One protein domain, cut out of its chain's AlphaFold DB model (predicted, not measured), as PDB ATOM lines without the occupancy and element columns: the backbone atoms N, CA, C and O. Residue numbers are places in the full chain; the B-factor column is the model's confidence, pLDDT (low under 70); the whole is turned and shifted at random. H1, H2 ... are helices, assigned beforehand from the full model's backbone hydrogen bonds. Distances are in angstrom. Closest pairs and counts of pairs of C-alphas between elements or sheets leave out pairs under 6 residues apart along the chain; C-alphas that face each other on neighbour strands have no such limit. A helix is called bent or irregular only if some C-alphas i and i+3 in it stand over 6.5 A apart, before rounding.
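Overview. This is residues 158 to 243 and 255 to 329 of the 329 residues of an uncharacterized protein of Vittaforma corneae (strain ATCC 50505) (UniProt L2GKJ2). Four helices, H1 to H4, make a loosely joined up-and-down bundle; H8 packs slantwise on H4, and H6 slants past H3 and H4. A long link, residues 290 to 314, leads from H8 to short H9, and residues 313 to 320 stick out. The printed part has 161 residues with nine named helices, H1 to H9 in chain order, and no named strand; the class is all helix. The whole is compact, with a radius of gyration of the C-alphas of 15.4 A and spans of 44 by 40 by 32 A.

Arrangement. H1, residues 158 to 169, and H2, residues 173 to 186, form a helical hairpin; H2 touches H1 with residues 175 to 180 alone, and the closest C-alphas, of Leu 169 and Tyr 176, are 5.1 A apart. H3, residues 191 to 207, touches H1, running the same way at a shallow tilt of 10 degrees; the closest C-alphas, of Phe 162 and Cys 197, are 7.1 A apart. H4, residues 214 to 227, is the hub, touching four helices, and completes the up-and-down bundle H1 H2 H3 H4, in which each helix runs against the one before it. H4 touches H2, running the same way at a shallow tilt of 3 degrees, with the C-alphas of Ser 181 and Ser 222 closest at 5.4 A. H3 and H4, a helical hairpin, only just touch, with 3 pairs of C-alphas within 8 A; Ile 205 and Leu 219 are closest, at 6.5 A. H5, residues 230 to 242, touches no helix. H6, residues 258 to 270, only just touches H4, with 3 such pairs; the C-alphas of Leu 220 and Gly 268 are closest, at 7.3 A. H7, residues 273 to 276, is close to H4 but not clearly touching. H8, residues 279 to 289, touches H4 at a steep tilt of 45 degrees, the C-alphas of Tyr 225 and Val 281 being closest at 6.0 A. H9, residues 315 to 321, touches no helix. In H1, H3, H4, H6, H8 and H9 every O i to N i+4 pair is within hydrogen-bond range, against 8 of 10 in H2 and 6 of 9 in H5; H7 is too short for one.

Along the chain. H1 begins at C-alpha 158, (-36.342, -60.342, 27.013), and is 16.1 A long. H3 is the longest helix by residues, 24.3 A, and H4 measures 19.9 A. H2 is 19.1 A and only just irregular, with C-alphas 175 and 178 6.7 A apart. H9 ends at C-alpha 321, (-40.330, -54.477, 40.195).

Size, cuts and confidence. The C-alphas of Leu 243 and Gly 316, the two farthest apart, are 46.5 A apart. Residues 244 to 254 are not printed, and C-alphas 243 and 255 are 17.7 A apart across the cut. The link from H8 to H9 is long. Confidence is low, under 70, at residues 236 to 243, 299 to 301 and 329.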
ATOM      1  N   PRO A 158     -37.638 -61.011  27.118       96.75
ATOM      2  CA  PRO A 158     -36.342 -60.342  27.013       96.75
ATOM      3  C   PRO A 158     -35.838 -60.291  25.566       96.75
ATOM      4  O   PRO A 158     -35.439 -59.234  25.083       96.75
ATOM      5  N   LYS A 159     -35.904 -61.406  24.822       96.75
ATOM      6  CA  LYS A 159     -35.371 -61.469  23.448       96.75
ATOM      7  C   LYS A 159     -36.056 -60.469  22.496       96.75
ATOM      8  O   LYS A 159     -35.322 -59.715  21.854       96.75
ATOM      9  N   PRO A 160     -37.403 -60.401  22.399       97.69
ATOM     10  CA  PRO A 160     -38.062 -59.400  21.558       97.69
ATOM     11  C   PRO A 160     -37.747 -57.961  21.966       97.69
ATOM     12  O   PRO A 160     -37.438 -57.145  21.100       97.69
ATOM     13  N   VAL A 161     -37.764 -57.648  23.269       98.12
ATOM     14  CA  VAL A 161     -37.530 -56.274  23.739       98.12
ATOM     15  C   VAL A 161     -36.094 -55.831  23.459       98.12
ATOM     16  O   VAL A 161     -35.886 -54.774  22.866       98.12
ATOM     17  N   PHE A 162     -35.088 -56.645  23.792       97.81
ATOM     18  CA  PHE A 162     -33.697 -56.308  23.475       97.81
ATOM     19  C   PHE A 162     -33.436 -56.272  21.967       97.81
ATOM     20  O   PHE A 162     -32.711 -55.392  21.506       97.81
ATOM     21  N   GLY A 163     -34.055 -57.160  21.182       97.06
ATOM     22  CA  GLY A 163     -33.998 -57.104  19.720       97.06
ATOM     23  C   GLY A 163     -34.559 -55.791  19.164       97.06
ATOM     24  O   GLY A 163     -33.932 -55.153  18.314       97.06
ATOM     25  N   TYR A 164     -35.695 -55.331  19.696       97.81
ATOM     26  CA  TYR A 164     -36.289 -54.043  19.348       97.81
ATOM     27  C   TYR A 164     -35.364 -52.873  19.704       97.81
ATOM     28  O   TYR A 164     -35.070 -52.042  18.841       97.81
ATOM     29  N   VAL A 165     -34.842 -52.828  20.933       97.88
ATOM     30  CA  VAL A 165     -33.946 -51.751  21.384       97.88
ATOM     31  C   VAL A 165     -32.663 -51.720  20.547       97.88
ATOM     32  O   VAL A 165     -32.302 -50.665  20.027       97.88
ATOM     33  N   LEU A 166     -32.006 -52.865  20.336       96.25
ATOM     34  CA  LEU A 166     -30.770 -52.968  19.549       96.25
ATOM     35  C   LEU A 166     -30.976 -52.604  18.070       96.25
ATOM     36  O   LEU A 166     -30.129 -51.931  17.482       96.25
ATOM     37  N   SER A 167     -32.097 -53.002  17.459       95.62
ATOM     38  CA  SER A 167     -32.387 -52.661  16.056       95.62
ATOM     39  C   SER A 167     -32.623 -51.160  15.847       95.62
ATOM     40  O   SER A 167     -32.264 -50.610  14.801       95.62
ATOM     41  N   ASN A 168     -33.169 -50.473  16.854       96.69
ATOM     42  CA  ASN A 168     -33.384 -49.030  16.821       96.69
ATOM     43  C   ASN A 168     -32.172 -48.218  17.300       96.69
ATOM     44  O   ASN A 168     -32.049 -47.040  16.957       96.69
ATOM     45  N   LEU A 169     -31.228 -48.847  18.004       94.50
ATOM     46  CA  LEU A 169     -29.991 -48.223  18.472       94.50
ATOM     47  C   LEU A 169     -29.162 -47.637  17.321       94.50
ATOM     48  O   LEU A 169     -28.657 -46.525  17.445       94.50
ATOM     49  N   LYS A 170     -29.110 -48.312  16.162       90.06
ATOM     50  CA  LYS A 170     -28.435 -47.789  14.957       90.06
ATOM     51  C   LYS A 170     -29.112 -46.543  14.372       90.06
ATOM     52  O   LYS A 170     -28.447 -45.719  13.757       90.06
ATOM     53  N   LYS A 171     -30.434 -46.418  14.534       94.50
ATOM     54  CA  LYS A 171     -31.234 -45.321  13.962       94.50
ATOM     55  C   LYS A 171     -31.233 -44.085  14.859       94.50
ATOM     56  O   LYS A 171     -31.231 -42.967  14.358       94.50
ATOM     57  N   ALA A 172     -31.267 -44.288  16.174       96.06
ATOM     58  CA  ALA A 172     -31.367 -43.214  17.155       96.06
ATOM     59  C   ALA A 172     -30.573 -43.543  18.438       96.06
ATOM     60  O   ALA A 172     -31.164 -43.769  19.498       96.06
ATOM     61  N   PRO A 173     -29.230 -43.558  18.376       94.62
ATOM     62  CA  PRO A 173     -28.390 -43.978  19.500       94.62
ATOM     63  C   PRO A 173     -28.582 -43.103  20.743       94.62
ATOM     64  O   PRO A 173     -28.588 -43.623  21.853       94.62
ATOM     65  N   LEU A 174     -28.834 -41.800  20.570       94.56
ATOM     66  CA  LEU A 174     -29.096 -40.871  21.679       94.56
ATOM     67  C   LEU A 174     -30.346 -41.226  22.497       94.56
ATOM     68  O   LEU A 174     -30.438 -40.854  23.662       94.56
ATOM     69  N   ILE A 175     -31.298 -41.930  21.882       95.50
ATOM     70  CA  ILE A 175     -32.552 -42.355  22.507       95.50
ATOM     71  C   ILE A 175     -32.381 -43.748  23.112       95.50
ATOM     72  O   ILE A 175     -32.665 -43.956  24.284       95.50
ATOM     73  N   TYR A 176     -31.894 -44.711  22.329       97.38
ATOM     74  CA  TYR A 176     -31.943 -46.121  22.723       97.38
ATOM     75  C   TYR A 176     -30.731 -46.599  23.521       97.38
ATOM     76  O   TYR A 176     -30.846 -47.598  24.225       97.38
ATOM     77  N   CYS A 177     -29.584 -45.920  23.453       96.81
ATOM     78  CA  CYS A 177     -28.388 -46.342  24.183       96.81
ATOM     79  C   CYS A 177     -28.567 -46.279  25.717       96.81
ATOM     80  O   CYS A 177     -28.282 -47.287  26.365       96.81
ATOM     81  N   PRO A 178     -29.124 -45.197  26.311       96.94
ATOM     82  CA  PRO A 178     -29.390 -45.143  27.753       96.94
ATOM     83  C   PRO A 178     -30.366 -46.226  28.222       96.94
ATOM     84  O   PRO A 178     -30.159 -46.840  29.271       96.94
ATOM     85  N   PHE A 179     -31.411 -46.489  27.426       97.94
ATOM     86  CA  PHE A 179     -32.387 -47.544  27.701       97.94
ATOM     87  C   PHE A 179     -31.758 -48.926  27.595       97.94
ATOM     88  O   PHE A 179     -31.983 -49.746  28.474       97.94
ATOM     89  N   PHE A 180     -30.948 -49.179  26.566       98.25
ATOM     90  CA  PHE A 180     -30.248 -50.448  26.404       98.25
ATOM     91  C   PHE A 180     -29.350 -50.743  27.603       98.25
ATOM     92  O   PHE A 180     -29.509 -51.787  28.231       98.25
ATOM     93  N   SER A 181     -28.431 -49.828  27.933       97.81
ATOM     94  CA  SER A 181     -27.465 -50.068  29.005       97.81
ATOM     95  C   SER A 181     -28.145 -50.196  30.358       97.81
ATOM     96  O   SER A 181     -27.807 -51.105  31.104       97.81
ATOM     97  N   SER A 182     -29.139 -49.348  30.644       97.69
ATOM     98  CA  SER A 182     -29.877 -49.410  31.908       97.69
ATOM     99  C   SER A 182     -30.745 -50.663  32.008       97.69
ATOM    100  O   SER A 182     -30.692 -51.346  33.021       97.69
ATOM    101  N   LEU A 183     -31.478 -51.041  30.958       97.81
ATOM    102  CA  LEU A 183     -32.308 -52.248  30.983       97.81
ATOM    103  C   LEU A 183     -31.461 -53.520  31.128       97.81
ATOM    104  O   LEU A 183     -31.836 -54.419  31.875       97.81
ATOM    105  N   LEU A 184     -30.314 -53.589  30.441       97.81
ATOM    106  CA  LEU A 184     -29.415 -54.748  30.465       97.81
ATOM    107  C   LEU A 184     -28.922 -55.076  31.878       97.81
ATOM    108  O   LEU A 184     -28.845 -56.250  32.244       97.81
ATOM    109  N   VAL A 185     -28.580 -54.048  32.656       97.19
ATOM    110  CA  VAL A 185     -27.997 -54.222  33.992       97.19
ATOM    111  C   VAL A 185     -29.003 -54.167  35.127       97.19
ATOM    112  O   VAL A 185     -28.770 -54.801  36.149       97.19
ATOM    113  N   ARG A 186     -30.110 -53.434  34.963       97.56
ATOM    114  CA  ARG A 186     -31.139 -53.294  35.999       97.56
ATOM    115  C   ARG A 186     -32.126 -54.449  36.001       97.56
ATOM    116  O   ARG A 186     -32.679 -54.739  37.050       97.56
ATOM    117  N   LEU A 187     -32.362 -55.113  34.871       97.44
ATOM    118  CA  LEU A 187     -33.266 -56.259  34.826       97.44
ATOM    119  C   LEU A 187     -32.539 -57.547  35.240       97.44
ATOM    120  O   LEU A 187     -31.476 -57.892  34.715       97.44
ATOM    121  N   ASN A 188     -33.150 -58.305  36.143       95.69
ATOM    122  CA  ASN A 188     -32.728 -59.643  36.525       95.69
ATOM    123  C   ASN A 188     -33.331 -60.692  35.572       95.69
ATOM    124  O   ASN A 188     -34.511 -61.057  35.664       95.69
ATOM    125  N   PHE A 189     -32.517 -61.170  34.632       95.31
ATOM    126  CA  PHE A 189     -32.881 -62.182  33.644       95.31
ATOM    127  C   PHE A 189     -31.653 -62.994  33.224       95.31
ATOM    128  O   PHE A 189     -30.533 -62.678  33.616       95.31
ATOM    129  N   ASP A 190     -31.889 -64.032  32.423       93.81
ATOM    130  CA  ASP A 190     -30.879 -64.980  31.952       93.81
ATOM    131  C   ASP A 190     -29.578 -64.309  31.462       93.81
ATOM    132  O   ASP A 190     -29.575 -63.492  30.530       93.81
ATOM    133  N   PHE A 191     -28.464 -64.680  32.100       91.00
ATOM    134  CA  PHE A 191     -27.157 -64.087  31.838       91.00
ATOM    135  C   PHE A 191     -26.627 -64.423  30.438       91.00
ATOM    136  O   PHE A 191     -25.989 -63.580  29.812       91.00
ATOM    137  N   GLU A 192     -26.938 -65.593  29.879       90.50
ATOM    138  CA  GLU A 192     -26.529 -65.950  28.516       90.50
ATOM    139  C   GLU A 192     -27.165 -64.994  27.491       90.50
ATOM    140  O   GLU A 192     -26.517 -64.549  26.536       90.50
ATOM    141  N   ILE A 193     -28.429 -64.605  27.706       93.00
ATOM    142  CA  ILE A 193     -29.087 -63.568  26.900       93.00
ATOM    143  C   ILE A 193     -28.387 -62.215  27.095       93.00
ATOM    144  O   ILE A 193     -28.120 -61.535  26.099       93.00
ATOM    145  N   LYS A 194     -28.034 -61.828  28.332       94.62
ATOM    146  CA  LYS A 194     -27.275 -60.590  28.599       94.62
ATOM    147  C   LYS A 194     -25.953 -60.550  27.829       94.62
ATOM    148  O   LYS A 194     -25.664 -59.553  27.164       94.62
ATOM    149  N   GLN A 195     -25.185 -61.640  27.857       92.62
ATOM    150  CA  GLN A 195     -23.913 -61.765  27.142       92.62
ATOM    151  C   GLN A 195     -24.093 -61.610  25.626       92.62
ATOM    152  O   GLN A 195     -23.341 -60.875  24.984       92.62
ATOM    153  N   LYS A 196     -25.125 -62.236  25.046       93.62
ATOM    154  CA  LYS A 196     -25.458 -62.093  23.618       93.62
ATOM    155  C   LYS A 196     -25.817 -60.650  23.255       93.62
ATOM    156  O   LYS A 196     -25.327 -60.136  22.249       93.62
ATOM    157  N   CYS A 197     -26.631 -59.982  24.074       95.44
ATOM    158  CA  CYS A 197     -26.971 -58.570  23.892       95.44
ATOM    159  C   CYS A 197     -25.723 -57.676  23.952       95.44
ATOM    160  O   CYS A 197     -25.537 -56.826  23.078       95.44
ATOM    161  N   LEU A 198     -24.844 -57.902  24.933       95.44
ATOM    162  CA  LEU A 198     -23.589 -57.165  25.067       95.44
ATOM    163  C   LEU A 198     -22.668 -57.395  23.862       95.44
ATOM    164  O   LEU A 198     -22.152 -56.431  23.311       95.44
ATOM    165  N   ALA A 199     -22.516 -58.629  23.380       93.62
ATOM    166  CA  ALA A 199     -21.693 -58.924  22.207       93.62
ATOM    167  C   ALA A 199     -22.185 -58.200  20.935       93.62
ATOM    168  O   ALA A 199     -21.382 -57.715  20.132       93.62
ATOM    169  N   VAL A 200     -23.506 -58.082  20.745       94.56
ATOM    170  CA  VAL A 200     -24.086 -57.282  19.650       94.56
ATOM    171  C   VAL A 200     -23.791 -55.793  19.843       94.56
ATOM    172  O   VAL A 200     -23.408 -55.117  18.886       94.56
ATOM    173  N   PHE A 201     -23.918 -55.287  21.069       96.19
ATOM    174  CA  PHE A 201     -23.615 -53.896  21.392       96.19
ATOM    175  C   PHE A 201     -22.132 -53.555  21.179       96.19
ATOM    176  O   PHE A 201     -21.831 -52.574  20.509       96.19
ATOM    177  N   LEU A 202     -21.200 -54.398  21.633       94.88
ATOM    178  CA  LEU A 202     -19.757 -54.226  21.418       94.88
ATOM    179  C   LEU A 202     -19.395 -54.189  19.937       94.88
ATOM    180  O   LEU A 202     -18.591 -53.359  19.509       94.88
ATOM    181  N   ARG A 203     -20.027 -55.051  19.131       93.94
ATOM    182  CA  ARG A 203     -19.866 -55.020  17.677       93.94
ATOM    183  C   ARG A 203     -20.264 -53.669  17.108       93.94
ATOM    184  O   ARG A 203     -19.495 -53.088  16.348       93.94
ATOM    185  N   TYR A 204     -21.419 -53.159  17.525       94.69
ATOM    186  CA  TYR A 204     -21.882 -51.845  17.116       94.69
ATOM    187  C   TYR A 204     -20.929 -50.727  17.554       94.69
ATOM    188  O   TYR A 204     -20.623 -49.858  16.742       94.69
ATOM    189  N   ILE A 205     -20.403 -50.753  18.784       95.00
ATOM    190  CA  ILE A 205     -19.429 -49.745  19.229       95.00
ATOM    191  C   ILE A 205     -18.206 -49.741  18.309       95.00
ATOM    192  O   ILE A 205     -17.798 -48.677  17.863       95.00
ATOM    193  N   SER A 206     -17.649 -50.904  17.961       92.31
ATOM    194  CA  SER A 206     -16.455 -50.939  17.101       92.31
ATOM    195  C   SER A 206     -16.726 -50.610  15.633       92.31
ATOM    196  O   SER A 206     -15.803 -50.217  14.928       92.31
ATOM    197  N   GLU A 207     -17.965 -50.771  15.154       92.94
ATOM    198  CA  GLU A 207     -18.383 -50.260  13.838       92.94
ATOM    199  C   GLU A 207     -18.361 -48.718  13.806       92.94
ATOM    200  O   GLU A 207     -18.239 -48.121  12.736       92.94
ATOM    201  N   ASN A 208     -18.449 -48.057  14.968       91.25
ATOM    202  CA  ASN A 208     -18.348 -46.608  15.083       91.25
ATOM    203  C   ASN A 208     -16.885 -46.189  15.275       91.25
ATOM    204  O   ASN A 208     -16.193 -46.649  16.182       91.25
ATOM    205  N   LYS A 209     -16.411 -45.259  14.440       89.81
ATOM    206  CA  LYS A 209     -15.048 -44.734  14.557       89.81
ATOM    207  C   LYS A 209     -14.873 -44.008  15.907       89.81
ATOM    208  O   LYS A 209     -15.656 -43.091  16.188       89.81
ATOM    209  N   PRO A 210     -13.828 -44.341  16.689       91.19
ATOM    210  CA  PRO A 210     -13.480 -43.597  17.893       91.19
ATOM    211  C   PRO A 210     -13.371 -42.098  17.605       91.19
ATOM    212  O   PRO A 210     -12.675 -41.668  16.682       91.19
ATOM    213  N   SER A 211     -14.147 -41.308  18.340       90.38
ATOM    214  CA  SER A 211     -14.278 -39.859  18.172       90.38
ATOM    215  C   SER A 211     -14.820 -39.251  19.465       90.38
ATOM    216  O   SER A 211     -15.530 -39.917  20.205       90.38
ATOM    217  N   ASN A 212     -14.581 -37.964  19.716       88.75
ATOM    218  CA  ASN A 212     -15.278 -37.239  20.790       88.75
ATOM    219  C   ASN A 212     -16.671 -36.754  20.336       88.75
ATOM    220  O   ASN A 212     -17.157 -35.713  20.770       88.75
ATOM    221  N   SER A 213     -17.312 -37.487  19.418       93.50
ATOM    222  CA  SER A 213     -18.699 -37.219  19.045       93.50
ATOM    223  C   SER A 213     -19.627 -37.622  20.188       93.50
ATOM    224  O   SER A 213     -19.388 -38.616  20.873       93.50
ATOM    225  N   VAL A 214     -20.725 -36.887  20.367       93.00
ATOM    226  CA  VAL A 214     -21.715 -37.160  21.424       93.00
ATOM    227  C   VAL A 214     -22.201 -38.613  21.383       93.00
ATOM    228  O   VAL A 214     -22.347 -39.248  22.422       93.00
ATOM    229  N   GLN A 215     -22.399 -39.159  20.182       94.12
ATOM    230  CA  GLN A 215     -22.797 -40.550  19.987       94.12
ATOM    231  C   GLN A 215     -21.748 -41.539  20.511       94.12
ATOM    232  O   GLN A 215     -22.108 -42.454  21.246       94.12
ATOM    233  N   TYR A 216     -20.472 -41.377  20.148       94.75
ATOM    234  CA  TYR A 216     -19.424 -42.292  20.605       94.75
ATOM    235  C   TYR A 216     -19.190 -42.174  22.115       94.75
ATOM    236  O   TYR A 216     -19.065 -43.190  22.795       94.75
ATOM    237  N   LEU A 217     -19.222 -40.954  22.657       95.31
ATOM    238  CA  LEU A 217     -19.146 -40.717  24.100       95.31
ATOM    239  C   LEU A 217     -20.289 -41.415  24.852       95.31
ATOM    240  O   LEU A 217     -20.055 -42.045  25.879       95.31
ATOM    241  N   LEU A 218     -21.513 -41.371  24.316       95.56
ATOM    242  CA  LEU A 218     -22.662 -42.049  24.916       95.56
ATOM    243  C   LEU A 218     -22.503 -43.570  24.900       95.56
ATOM    244  O   LEU A 218     -22.787 -44.225  25.897       95.56
ATOM    245  N   LEU A 219     -22.016 -44.122  23.789       96.69
ATOM    246  CA  LEU A 219     -21.721 -45.548  23.672       96.69
ATOM    247  C   LEU A 219     -20.662 -45.997  24.684       96.69
ATOM    248  O   LEU A 219     -20.842 -47.018  25.349       96.69
ATOM    249  N   LEU A 220     -19.592 -45.214  24.825       96.44
ATOM    250  CA  LEU A 220     -18.515 -45.473  25.773       96.44
ATOM    251  C   LEU A 220     -19.015 -45.413  27.220       96.44
ATOM    252  O   LEU A 220     -18.750 -46.333  27.990       96.44
ATOM    253  N   GLN A 221     -19.802 -44.397  27.575       96.38
ATOM    254  CA  GLN A 221     -20.405 -44.316  28.903       96.38
ATOM    255  C   GLN A 221     -21.353 -45.481  29.177       96.38
ATOM    256  O   GLN A 221     -21.312 -46.050  30.262       96.38
ATOM    257  N   SER A 222     -22.210 -45.840  28.221       97.38
ATOM    258  CA  SER A 222     -23.113 -46.980  28.366       97.38
ATOM    259  C   SER A 222     -22.344 -48.279  28.595       97.38
ATOM    260  O   SER A 222     -22.766 -49.080  29.424       97.38
ATOM    261  N   LEU A 223     -21.201 -48.476  27.926       97.38
ATOM    262  CA  LEU A 223     -20.315 -49.610  28.189       97.38
ATOM    263  C   LEU A 223     -19.727 -49.552  29.606       97.38
ATOM    264  O   LEU A 223     -19.849 -50.528  30.336       97.38
ATOM    265  N   MET A 224     -19.154 -48.421  30.025       96.31
ATOM    266  CA  MET A 224     -18.601 -48.264  31.381       96.31
ATOM    267  C   MET A 224     -19.665 -48.502  32.458       96.31
ATOM    268  O   MET A 224     -19.417 -49.225  33.416       96.31
ATOM    269  N   TYR A 225     -20.871 -47.966  32.261       97.25
ATOM    270  CA  TYR A 225     -22.008 -48.184  33.150       97.25
ATOM    271  C   TYR A 225     -22.364 -49.668  33.263       97.25
ATOM    272  O   TYR A 225     -22.565 -50.150  34.372       97.25
ATOM    273  N   ILE A 226     -22.378 -50.409  32.145       96.81
ATOM    274  CA  ILE A 226     -22.608 -51.862  32.163       96.81
ATOM    275  C   ILE A 226     -21.545 -52.575  33.011       96.81
ATOM    276  O   ILE A 226     -21.871 -53.420  33.843       96.81
ATOM    277  N   LEU A 227     -20.279 -52.197  32.825       95.06
ATOM    278  CA  LEU A 227     -19.129 -52.785  33.515       95.06
ATOM    279  C   LEU A 227     -19.092 -52.471  35.019       95.06
ATOM    280  O   LEU A 227     -18.463 -53.207  35.776       95.06
ATOM    281  N   CYS A 228     -19.794 -51.433  35.479       95.50
ATOM    282  CA  CYS A 228     -19.897 -51.124  36.904       95.50
ATOM    283  C   CYS A 228     -20.770 -52.114  37.697       95.50
ATOM    284  O   CYS A 228     -20.695 -52.136  38.925       95.50
ATOM    285  N   PHE A 229     -21.601 -52.932  37.042       94.00
ATOM    286  CA  PHE A 229     -22.466 -53.888  37.736       94.00
ATOM    287  C   PHE A 229     -21.739 -55.207  38.012       94.00
ATOM    288  O   PHE A 229     -21.081 -55.766  37.137       94.00
ATOM    289  N   LYS A 230     -21.916 -55.736  39.232       83.06
ATOM    290  CA  LYS A 230     -21.178 -56.899  39.755       83.06
ATOM    291  C   LYS A 230     -21.190 -58.115  38.829       83.06
ATOM    292  O   LYS A 230     -20.153 -58.730  38.631       83.06
ATOM    293  N   GLU A 231     -22.351 -58.453  38.271       82.25
ATOM    294  CA  GLU A 231     -22.532 -59.619  37.392       82.25
ATOM    295  C   GLU A 231     -21.593 -59.573  36.173       82.25
ATOM    296  O   GLU A 231     -21.048 -60.588  35.746       82.25
ATOM    297  N   PHE A 232     -21.345 -58.367  35.662       81.56
ATOM    298  CA  PHE A 232     -20.399 -58.116  34.589       81.56
ATOM    299  C   PHE A 232     -18.972 -58.034  35.128       81.56
ATOM    300  O   PHE A 232     -18.101 -58.749  34.639       81.56
ATOM    301  N   SER A 233     -18.715 -57.232  36.165       75.62
ATOM    302  CA  SER A 233     -17.351 -57.032  36.666       75.62
ATOM    303  C   SER A 233     -16.680 -58.335  37.109       75.62
ATOM    304  O   SER A 233     -15.517 -58.551  36.775       75.62
ATOM    305  N   THR A 234     -17.403 -59.259  37.754       73.19
ATOM    306  CA  THR A 234     -16.848 -60.568  38.137       73.19
ATOM    307  C   THR A 234     -16.516 -61.441  36.934       73.19
ATOM    308  O   THR A 234     -15.475 -62.095  36.938       73.19
ATOM    309  N   ALA A 235     -17.355 -61.424  35.892       71.44
ATOM    310  CA  ALA A 235     -17.078 -62.160  34.662       71.44
ATOM    311  C   ALA A 235     -15.779 -61.653  34.008       71.44
ATOM    312  O   ALA A 235     -14.952 -62.455  33.586       71.44
ATOM    313  N   PHE A 236     -15.544 -60.337  34.034       68.12
ATOM    314  CA  PHE A 236     -14.358 -59.711  33.441       68.12
ATOM    315  C   PHE A 236     -13.079 -59.836  34.273       68.12
ATOM    316  O   PHE A 236     -12.005 -60.013  33.706       68.12
ATOM    317  N   MET A 237     -13.163 -59.744  35.601       59.41
ATOM    318  CA  MET A 237     -11.982 -59.895  36.465       59.41
ATOM    319  C   MET A 237     -11.493 -61.346  36.502       59.41
ATOM    320  O   MET A 237     -10.288 -61.590  36.593       59.41
ATOM    321  N   SER A 238     -12.415 -62.307  36.357       54.66
ATOM    322  CA  SER A 238     -12.081 -63.726  36.408       54.66
ATOM    323  C   SER A 238     -11.117 -64.158  35.303       54.66
ATOM    324  O   SER A 238     -10.214 -64.913  35.610       54.66
ATOM    325  N   GLU A 239     -11.169 -63.643  34.071       50.56
ATOM    326  CA  GLU A 239     -10.229 -64.081  33.019       50.56
ATOM    327  C   GLU A 239      -8.774 -63.638  33.263       50.56
ATOM    328  O   GLU A 239      -7.844 -64.391  32.962       50.56
ATOM    329  N   SER A 240      -8.551 -62.478  33.894       46.75
ATOM    330  CA  SER A 240      -7.199 -62.048  34.287       46.75
ATOM    331  C   SER A 240      -6.616 -62.846  35.463       46.75
ATOM    332  O   SER A 240      -5.393 -62.967  35.574       46.75
ATOM    333  N   ASP A 241      -7.477 -63.442  36.296       45.16
ATOM    334  CA  ASP A 241      -7.096 -64.308  37.421       45.16
ATOM    335  C   ASP A 241      -7.136 -65.813  37.069       45.16
ATOM    336  O   ASP A 241      -6.406 -66.608  37.661       45.16
ATOM    337  N   VAL A 242      -7.904 -66.226  36.055       43.06
ATOM    338  CA  VAL A 242      -7.998 -67.605  35.533       43.06
ATOM    339  C   VAL A 242      -6.742 -67.997  34.759       43.06
ATOM    340  O   VAL A 242      -6.381 -69.169  34.739       43.06
ATOM    341  N   LEU A 243      -5.959 -67.031  34.267       43.25
ATOM    342  CA  LEU A 243      -4.576 -67.288  33.838       43.25
ATOM    343  C   LEU A 243      -3.652 -67.754  34.989       43.25
ATOM    344  O   LEU A 243      -2.493 -68.084  34.740       43.25
ATOM    345  N   ILE A 255     -19.052 -65.739  25.769       70.69
ATOM    346  CA  ILE A 255     -19.460 -65.113  24.501       70.69
ATOM    347  C   ILE A 255     -18.871 -63.691  24.398       70.69
ATOM    348  O   ILE A 255     -18.878 -63.085  23.325       70.69
ATOM    349  N   ILE A 256     -18.378 -63.138  25.511       78.31
ATOM    350  CA  ILE A 256     -17.905 -61.762  25.590       78.31
ATOM    351  C   ILE A 256     -16.401 -61.689  25.312       78.31
ATOM    352  O   ILE A 256     -15.598 -62.286  26.016       78.31
ATOM    353  N   ASP A 257     -16.044 -60.895  24.309       85.12
ATOM    354  CA  ASP A 257     -14.670 -60.579  23.916       85.12
ATOM    355  C   ASP A 257     -14.079 -59.507  24.854       85.12
ATOM    356  O   ASP A 257     -14.319 -58.306  24.687       85.12
ATOM    357  N   VAL A 258     -13.372 -59.956  25.897       85.44
ATOM    358  CA  VAL A 258     -12.803 -59.094  26.948       85.44
ATOM    359  C   VAL A 258     -11.690 -58.195  26.412       85.44
ATOM    360  O   VAL A 258     -11.651 -57.006  26.741       85.44
ATOM    361  N   ASP A 259     -10.839 -58.718  25.530       87.44
ATOM    362  CA  ASP A 259      -9.762 -57.953  24.893       87.44
ATOM    363  C   ASP A 259     -10.322 -56.760  24.116       87.44
ATOM    364  O   ASP A 259      -9.837 -55.631  24.236       87.44
ATOM    365  N   ARG A 260     -11.413 -56.977  23.377       89.81
ATOM    366  CA  ARG A 260     -12.093 -55.915  22.634       89.81
ATOM    367  C   ARG A 260     -12.707 -54.847  23.529       89.81
ATOM    368  O   ARG A 260     -12.717 -53.676  23.150       89.81
ATOM    369  N   ILE A 261     -13.225 -55.211  24.702       91.44
ATOM    370  CA  ILE A 261     -13.700 -54.224  25.681       91.44
ATOM    371  C   ILE A 261     -12.535 -53.339  26.117       91.44
ATOM    372  O   ILE A 261     -12.642 -52.115  26.035       91.44
ATOM    373  N   TRP A 262     -11.414 -53.936  26.521       92.06
ATOM    374  CA  TRP A 262     -10.243 -53.178  26.956       92.06
ATOM    375  C   TRP A 262      -9.648 -52.318  25.847       92.06
ATOM    376  O   TRP A 262      -9.241 -51.188  26.112       92.06
ATOM    377  N   GLU A 263      -9.666 -52.787  24.600       92.94
ATOM    378  CA  GLU A 263      -9.276 -51.981  23.444       92.94
ATOM    379  C   GLU A 263     -10.145 -50.717  23.317       92.94
ATOM    380  O   GLU A 263      -9.622 -49.620  23.109       92.94
ATOM    381  N   LEU A 264     -11.468 -50.842  23.469       93.31
ATOM    382  CA  LEU A 264     -12.395 -49.706  23.421       93.31
ATOM    383  C   LEU A 264     -12.179 -48.730  24.587       93.31
ATOM    384  O   LEU A 264     -12.162 -47.516  24.367       93.31
ATOM    385  N   ILE A 265     -11.985 -49.251  25.801       93.75
ATOM    386  CA  ILE A 265     -11.712 -48.460  27.010       93.75
ATOM    387  C   ILE A 265     -10.398 -47.685  26.858       93.75
ATOM    388  O   ILE A 265     -10.390 -46.467  27.038       93.75
ATOM    389  N   LYS A 266      -9.321 -48.354  26.432       93.00
ATOM    390  CA  LYS A 266      -8.006 -47.736  26.215       93.00
ATOM    391  C   LYS A 266      -8.059 -46.635  25.158       93.00
ATOM    392  O   LYS A 266      -7.521 -45.556  25.376       93.00
ATOM    393  N   LYS A 267      -8.762 -46.858  24.043       93.38
ATOM    394  CA  LYS A 267      -8.974 -45.812  23.027       93.38
ATOM    395  C   LYS A 267      -9.708 -44.601  23.602       93.38
ATOM    396  O   LYS A 267      -9.350 -43.470  23.290       93.38
ATOM    397  N   GLY A 268     -10.725 -44.819  24.438       91.75
ATOM    398  CA  GLY A 268     -11.428 -43.737  25.131       91.75
ATOM    399  C   GLY A 268     -10.515 -42.938  26.067       91.75
ATOM    400  O   GLY A 268     -10.585 -41.709  26.092       91.75
ATOM    401  N   GLU A 269      -9.629 -43.619  26.792       91.38
ATOM    402  CA  GLU A 269      -8.627 -42.992  27.660       91.38
ATOM    403  C   GLU A 269      -7.601 -42.172  26.859       91.38
ATOM    404  O   GLU A 269      -7.401 -40.994  27.152       91.38
ATOM    405  N   GLU A 270      -7.013 -42.744  25.801       92.75
ATOM    406  CA  GLU A 270      -6.046 -42.072  24.912       92.75
ATOM    407  C   GLU A 270      -6.620 -40.791  24.283       92.75
ATOM    408  O   GLU A 270      -5.901 -39.821  24.036       92.75
ATOM    409  N   MET A 271      -7.932 -40.768  24.051       92.44
ATOM    410  CA  MET A 271      -8.668 -39.626  23.507       92.44
ATOM    411  C   MET A 271      -9.114 -38.602  24.560       92.44
ATOM    412  O   MET A 271      -9.761 -37.609  24.209       92.44
ATOM    413  N   ASN A 272      -8.809 -38.848  25.838       92.56
ATOM    414  CA  ASN A 272      -9.329 -38.111  26.988       92.56
ATOM    415  C   ASN A 272     -10.871 -38.038  27.003       92.56
ATOM    416  O   ASN A 272     -11.463 -37.077  27.497       92.56
ATOM    417  N   SER A 273     -11.551 -39.045  26.443       93.69
ATOM    418  CA  SER A 273     -13.012 -39.064  26.328       93.69
ATOM    419  C   SER A 273     -13.695 -39.115  27.697       93.69
ATOM    420  O   SER A 273     -14.770 -38.541  27.857       93.69
ATOM    421  N   PHE A 274     -13.066 -39.741  28.699       93.75
ATOM    422  CA  PHE A 274     -13.640 -39.897  30.044       93.75
ATOM    423  C   PHE A 274     -13.911 -38.555  30.733       93.75
ATOM    424  O   PHE A 274     -14.861 -38.443  31.503       93.75
ATOM    425  N   ALA A 275     -13.137 -37.514  30.410       92.31
ATOM    426  CA  ALA A 275     -13.340 -36.173  30.949       92.31
ATOM    427  C   ALA A 275     -14.706 -35.562  30.568       92.31
ATOM    428  O   ALA A 275     -15.163 -34.627  31.229       92.31
ATOM    429  N   TYR A 276     -15.358 -36.078  29.519       92.56
ATOM    430  CA  TYR A 276     -16.631 -35.577  28.989       92.56
ATOM    431  C   TYR A 276     -17.853 -36.413  29.393       92.56
ATOM    432  O   TYR A 276     -18.973 -36.055  29.026       92.56
ATOM    433  N   LEU A 277     -17.656 -37.513  30.122       93.88
ATOM    434  CA  LEU A 277     -18.728 -38.426  30.522       93.88
ATOM    435  C   LEU A 277     -19.288 -38.060  31.906       93.88
ATOM    436  O   LEU A 277     -18.760 -37.194  32.605       93.88
ATOM    437  N   ASN A 278     -20.368 -38.730  32.309       94.12
ATOM    438  CA  ASN A 278     -20.912 -38.624  33.657       94.12
ATOM    439  C   ASN A 278     -19.842 -39.000  34.694       94.12
ATOM    440  O   ASN A 278     -19.324 -40.119  34.695       94.12
ATOM    441  N   ARG A 279     -19.536 -38.048  35.581       93.62
ATOM    442  CA  ARG A 279     -18.484 -38.181  36.590       93.62
ATOM    443  C   ARG A 279     -18.687 -39.399  37.485       93.62
ATOM    444  O   ARG A 279     -17.734 -40.131  37.695       93.62
ATOM    445  N   ASP A 280     -19.898 -39.624  37.976       93.12
ATOM    446  CA  ASP A 280     -20.157 -40.672  38.965       93.12
ATOM    447  C   ASP A 280     -19.969 -42.068  38.353       93.12
ATOM    448  O   ASP A 280     -19.359 -42.942  38.969       93.12
ATOM    449  N   VAL A 281     -20.388 -42.257  37.094       94.25
ATOM    450  CA  VAL A 281     -20.119 -43.496  36.343       94.25
ATOM    451  C   VAL A 281     -18.623 -43.703  36.124       94.25
ATOM    452  O   VAL A 281     -18.129 -44.805  36.353       94.25
ATOM    453  N   VAL A 282     -17.893 -42.668  35.691       94.88
ATOM    454  CA  VAL A 282     -16.446 -42.769  35.440       94.88
ATOM    455  C   VAL A 282     -15.681 -43.033  36.731       94.88
ATOM    456  O   VAL A 282     -14.879 -43.960  36.758       94.88
ATOM    457  N   SER A 283     -15.946 -42.280  37.801       94.38
ATOM    458  CA  SER A 283     -15.315 -42.479  39.107       94.38
ATOM    459  C   SER A 283     -15.547 -43.904  39.604       94.38
ATOM    460  O   SER A 283     -14.589 -44.584  39.966       94.38
ATOM    461  N   LYS A 284     -16.788 -44.409  39.534       94.69
ATOM    462  CA  LYS A 284     -17.088 -45.776  39.977       94.69
ATOM    463  C   LYS A 284     -16.428 -46.842  39.102       94.69
ATOM    464  O   LYS A 284     -15.928 -47.837  39.620       94.69
ATOM    465  N   PHE A 285     -16.378 -46.632  37.790       95.00
ATOM    466  CA  PHE A 285     -15.652 -47.512  36.877       95.00
ATOM    467  C   PHE A 285     -14.150 -47.536  37.206       95.00
ATOM    468  O   PHE A 285     -13.562 -48.604  37.376       95.00
ATOM    469  N   CYS A 286     -13.530 -46.365  37.359       93.88
ATOM    470  CA  CYS A 286     -12.124 -46.235  37.731       93.88
ATOM    471  C   CYS A 286     -11.824 -46.883  39.090       93.88
ATOM    472  O   CYS A 286     -10.800 -47.548  39.216       93.88
ATOM    473  N   GLU A 287     -12.717 -46.753  40.074       93.12
ATOM    474  CA  GLU A 287     -12.619 -47.421  41.378       93.12
ATOM    475  C   GLU A 287     -12.590 -48.951  41.230       93.12
ATOM    476  O   GLU A 287     -11.657 -49.598  41.710       93.12
ATOM    477  N   ILE A 288     -13.569 -49.528  40.521       91.38
ATOM    478  CA  ILE A 288     -13.703 -50.984  40.329       91.38
ATOM    479  C   ILE A 288     -12.464 -51.566  39.640       91.38
ATOM    480  O   ILE A 288     -11.948 -52.607  40.053       91.38
ATOM    481  N   TYR A 289     -11.963 -50.882  38.611       89.44
ATOM    482  CA  TYR A 289     -10.864 -51.363  37.773       89.44
ATOM    483  C   TYR A 289      -9.493 -50.770  38.133       89.44
ATOM    484  O   TYR A 289      -8.515 -51.017  37.427       89.44
ATOM    485  N   LYS A 290      -9.394 -50.024  39.242       91.06
ATOM    486  CA  LYS A 290      -8.162 -49.385  39.746       91.06
ATOM    487  C   LYS A 290      -7.459 -48.497  38.707       91.06
ATOM    488  O   LYS A 290      -6.231 -48.473  38.625       91.06
ATOM    489  N   LEU A 291      -8.240 -47.767  37.916       89.81
ATOM    490  CA  LEU A 291      -7.748 -46.813  36.923       89.81
ATOM    491  C   LEU A 291      -7.628 -45.412  37.530       89.81
ATOM    492  O   LEU A 291      -8.275 -45.081  38.524       89.81
ATOM    493  N   LYS A 292      -6.810 -44.559  36.911       90.75
ATOM    494  CA  LYS A 292      -6.689 -43.159  37.318       90.75
ATOM    495  C   LYS A 292      -7.881 -42.356  36.794       90.75
ATOM    496  O   LYS A 292      -8.192 -42.417  35.609       90.75
ATOM    497  N   GLU A 293      -8.507 -41.566  37.662       90.75
ATOM    498  CA  GLU A 293      -9.575 -40.658  37.236       90.75
ATOM    499  C   GLU A 293      -9.044 -39.518  36.343       90.75
ATOM    500  O   GLU A 293      -7.956 -38.981  36.600       90.75
ATOM    501  N   PRO A 294      -9.802 -39.114  35.307       90.06
ATOM    502  CA  PRO A 294      -9.448 -37.981  34.462       90.06
ATOM    503  C   PRO A 294      -9.707 -36.644  35.173       90.06
ATOM    504  O   PRO A 294     -10.459 -36.546  36.143       90.06
ATOM    505  N   ALA A 295      -9.143 -35.566  34.631       89.25
ATOM    506  CA  ALA A 295      -9.584 -34.220  34.974       89.25
ATOM    507  C   ALA A 295     -10.903 -33.920  34.240       89.25
ATOM    508  O   ALA A 295     -10.918 -33.796  33.017       89.25
ATOM    509  N   TYR A 296     -12.012 -33.835  34.973       86.62
ATOM    510  CA  TYR A 296     -13.345 -33.689  34.384       86.62
ATOM    511  C   TYR A 296     -13.588 -32.316  33.740       86.62
ATOM    512  O   TYR A 296     -13.220 -31.273  34.282       86.62
ATOM    513  N   HIS A 297     -14.304 -32.335  32.616       81.38
ATOM    514  CA  HIS A 297     -14.804 -31.162  31.892       81.38
ATOM    515  C   HIS A 297     -16.334 -31.156  31.750       81.38
ATOM    516  O   HIS A 297     -16.916 -30.116  31.444       81.38
ATOM    517  N   ALA A 298     -16.995 -32.300  31.950       71.81
ATOM    518  CA  ALA A 298     -18.439 -32.421  31.797       71.81
ATOM    519  C   ALA A 298     -19.224 -31.684  32.901       71.81
ATOM    520  O   ALA A 298     -18.864 -31.764  34.080       71.81
ATOM    521  N   PRO A 299     -20.343 -31.019  32.558       68.06
ATOM    522  CA  PRO A 299     -21.290 -30.538  33.555       68.06
ATOM    523  C   PRO A 299     -21.957 -31.720  34.275       68.06
ATOM    524  O   PRO A 299     -22.275 -32.730  33.650       68.06
ATOM    525  N   LYS A 300     -22.226 -31.576  35.581       64.94
ATOM    526  CA  LYS A 300     -22.855 -32.629  36.407       64.94
ATOM    527  C   LYS A 300     -24.231 -33.085  35.883       64.94
ATOM    528  O   LYS A 300     -24.568 -34.260  35.993       64.94
ATOM    529  N   ASN A 301     -24.997 -32.179  35.267       65.19
ATOM    530  CA  ASN A 301     -26.392 -32.409  34.869       65.19
ATOM    531  C   ASN A 301     -26.560 -32.296  33.345       65.19
ATOM    532  O   ASN A 301     -27.134 -31.332  32.841       65.19
ATOM    533  N   GLY A 302     -25.999 -33.254  32.604       80.12
ATOM    534  CA  GLY A 302     -25.975 -33.242  31.139       80.12
ATOM    535  C   GLY A 302     -26.778 -34.371  30.490       80.12
ATOM    536  O   GLY A 302     -27.440 -35.165  31.152       80.12
ATOM    537  N   LEU A 303     -26.658 -34.482  29.162       84.62
ATOM    538  CA  LEU A 303     -27.200 -35.595  28.363       84.62
ATOM    539  C   LEU A 303     -26.840 -36.976  28.943       84.62
ATOM    540  O   LEU A 303     -27.620 -37.918  28.854       84.62
ATOM    541  N   PHE A 304     -25.661 -37.059  29.549       90.94
ATOM    542  CA  PHE A 304     -25.074 -38.247  30.145       90.94
ATOM    543  C   PHE A 304     -25.619 -38.610  31.534       90.94
ATOM    544  O   PHE A 304     -25.255 -39.653  32.061       90.94
ATOM    545  N   SER A 305     -26.472 -37.788  32.140       91.31
ATOM    546  CA  SER A 305     -27.007 -38.034  33.490       91.31
ATOM    547  C   SER A 305     -28.378 -38.725  33.473       91.31
ATOM    548  O   SER A 305     -29.034 -38.813  34.503       91.31
ATOM    549  N   PHE A 306     -28.840 -39.186  32.306       92.75
ATOM    550  CA  PHE A 306     -30.126 -39.863  32.163       92.75
ATOM    551  C   PHE A 306     -29.961 -41.387  32.170       92.75
ATOM    552  O   PHE A 306     -29.476 -41.965  31.195       92.75
ATOM    553  N   PHE A 307     -30.428 -42.026  33.242       95.56
ATOM    554  CA  PHE A 307     -30.521 -43.478  33.387       95.56
ATOM    555  C   PHE A 307     -32.006 -43.851  33.517       95.56
ATOM    556  O   PHE A 307     -32.596 -43.648  34.577       95.56
ATOM    557  N   PRO A 308     -32.654 -44.352  32.445       95.94
ATOM    558  CA  PRO A 308     -34.107 -44.546  32.421       95.94
ATOM    559  C   PRO A 308     -34.646 -45.450  33.528       95.94
ATOM    560  O   PRO A 308     -35.792 -45.313  33.921       95.94
ATOM    561  N   PHE A 309     -33.837 -46.379  34.027       97.38
ATOM    562  CA  PHE A 309     -34.254 -47.343  35.042       97.38
ATOM    563  C   PHE A 309     -33.494 -47.126  36.348       97.38
ATOM    564  O   PHE A 309     -33.073 -48.097  36.963       97.38
ATOM    565  N   ASP A 310     -33.254 -45.875  36.744       95.75
ATOM    566  CA  ASP A 310     -33.031 -45.567  38.161       95.75
ATOM    567  C   ASP A 310     -34.335 -45.746  38.944       95.75
ATOM    568  O   ASP A 310     -35.411 -45.718  38.345       95.75
ATOM    569  N   LEU A 311     -34.235 -45.970  40.261       96.06
ATOM    570  CA  LEU A 311     -35.381 -46.340  41.099       96.06
ATOM    571  C   LEU A 311     -36.573 -45.389  40.879       96.06
ATOM    572  O   LEU A 311     -36.374 -44.170  40.818       96.06
ATOM    573  N   PRO A 312     -37.797 -45.935  40.747       97.19
ATOM    574  CA  PRO A 312     -38.982 -45.109  40.591       97.19
ATOM    575  C   PRO A 312     -39.217 -44.308  41.871       97.19
ATOM    576  O   PRO A 312     -38.876 -44.746  42.967       97.19
ATOM    577  N   VAL A 313     -39.837 -43.140  41.737       97.31
ATOM    578  CA  VAL A 313     -40.136 -42.275  42.893       97.31
ATOM    579  C   VAL A 313     -41.432 -42.683  43.595       97.31
ATOM    580  O   VAL A 313     -41.698 -42.244  44.709       97.31
ATOM    581  N   ILE A 314     -42.245 -43.520  42.942       97.38
ATOM    582  CA  ILE A 314     -43.502 -44.052  43.465       97.38
ATOM    583  C   ILE A 314     -43.251 -45.432  44.117       97.38
ATOM    584  O   ILE A 314     -42.965 -46.396  43.392       97.38
ATOM    585  N   PRO A 315     -43.417 -45.584  45.450       95.69
ATOM    586  CA  PRO A 315     -43.095 -46.829  46.159       95.69
ATOM    587  C   PRO A 315     -43.877 -48.058  45.681       95.69
ATOM    588  O   PRO A 315     -43.351 -49.175  45.661       95.69
ATOM    589  N   GLY A 316     -45.135 -47.900  45.260       96.38
ATOM    590  CA  GLY A 316     -45.913 -49.019  44.740       96.38
ATOM    591  C   GLY A 316     -45.394 -49.552  43.408       96.38
ATOM    592  O   GLY A 316     -45.635 -50.724  43.122       96.38
ATOM    593  N   ILE A 317     -44.659 -48.752  42.624       97.56
ATOM    594  CA  ILE A 317     -43.964 -49.211  41.411       97.56
ATOM    595  C   ILE A 317     -42.689 -49.961  41.789       97.56
ATOM    596  O   ILE A 317     -42.459 -51.050  41.267       97.56
ATOM    597  N   GLU A 318     -41.910 -49.439  42.743       96.81
ATOM    598  CA  GLU A 318     -40.724 -50.123  43.278       96.81
ATOM    599  C   GLU A 318     -41.078 -51.531  43.774       96.81
ATOM    600  O   GLU A 318     -40.463 -52.521  43.375       96.81
ATOM    601  N   LYS A 319     -42.159 -51.646  44.551       96.62
ATOM    602  CA  LYS A 319     -42.661 -52.929  45.052       96.62
ATOM    603  C   LYS A 319     -43.034 -53.912  43.937       96.62
ATOM    604  O   LYS A 319     -42.884 -55.117  44.117       96.62
ATOM    605  N   VAL A 320     -43.536 -53.424  42.799       96.06
ATOM    606  CA  VAL A 320     -43.898 -54.275  41.649       96.06
ATOM    607  C   VAL A 320     -42.651 -54.843  40.968       96.06
ATOM    608  O   VAL A 320     -42.674 -55.993  40.540       96.06
ATOM    609  N   ILE A 321     -41.560 -54.076  40.898       96.31
ATOM    610  CA  ILE A 321     -40.330 -54.477  40.195       96.31
ATOM    611  C   ILE A 321     -39.286 -55.146  41.100       96.31
ATOM    612  O   ILE A 321     -38.323 -55.705  40.584       96.31
ATOM    613  N   GLN A 322     -39.442 -55.090  42.426       95.19
ATOM    614  CA  GLN A 322     -38.391 -55.414  43.405       95.19
ATOM    615  C   GLN A 322     -37.701 -56.774  43.195       95.19
ATOM    616  O   GLN A 322     -36.502 -56.903  43.413       95.19
ATOM    617  N   ASN A 323     -38.440 -57.796  42.748       93.88
ATOM    618  CA  ASN A 323     -37.902 -59.149  42.558       93.88
ATOM    619  C   ASN A 323     -37.090 -59.288  41.260       93.88
ATOM    620  O   ASN A 323     -36.300 -60.220  41.101       93.88
ATOM    621  N   ASP A 324     -37.303 -58.363  40.330       94.75
ATOM    622  CA  ASP A 324     -36.753 -58.377  38.982       94.75
ATOM    623  C   ASP A 324     -35.739 -57.256  38.756       94.75
ATOM    624  O   ASP A 324     -35.161 -57.165  37.672       94.75
ATOM    625  N   TYR A 325     -35.509 -56.413  39.761       96.94
ATOM    626  CA  TYR A 325     -34.665 -55.235  39.669       96.94
ATOM    627  C   TYR A 325     -33.336 -55.429  40.407       96.94
ATOM    628  O   TYR A 325     -33.286 -55.899  41.540       96.94
ATOM    629  N   ILE A 326     -32.242 -55.037  39.760       95.75
ATOM    630  CA  ILE A 326     -30.887 -55.068  40.304       95.75
ATOM    631  C   ILE A 326     -30.515 -53.654  40.758       95.75
ATOM    632  O   ILE A 326     -30.332 -52.725  39.958       95.75
ATOM    633  N   THR A 327     -30.372 -53.498  42.071       91.12
ATOM    634  CA  THR A 327     -29.848 -52.278  42.683       91.12
ATOM    635  C   THR A 327     -28.359 -52.128  42.400       91.12
ATOM    636  O   THR A 327     -27.629 -53.097  42.191       91.12
ATOM    637  N   PHE A 328     -27.909 -50.877  42.365       80.94
ATOM    638  CA  PHE A 328     -26.484 -50.589  42.303       80.94
ATOM    639  C   PHE A 328     -25.952 -50.736  43.730       80.94
ATOM    640  O   PHE A 328     -26.423 -50.011  44.604       80.94
ATOM    641  N   ASN A 329     -25.074 -51.711  43.970       59.97
ATOM    642  CA  ASN A 329     -24.517 -51.994  45.298       59.97
ATOM    643  C   ASN A 329     -23.184 -51.286  45.522       59.97
ATOM    644  O   ASN A 329     -22.367 -51.252  44.569       59.97
TER     645      ASN A 329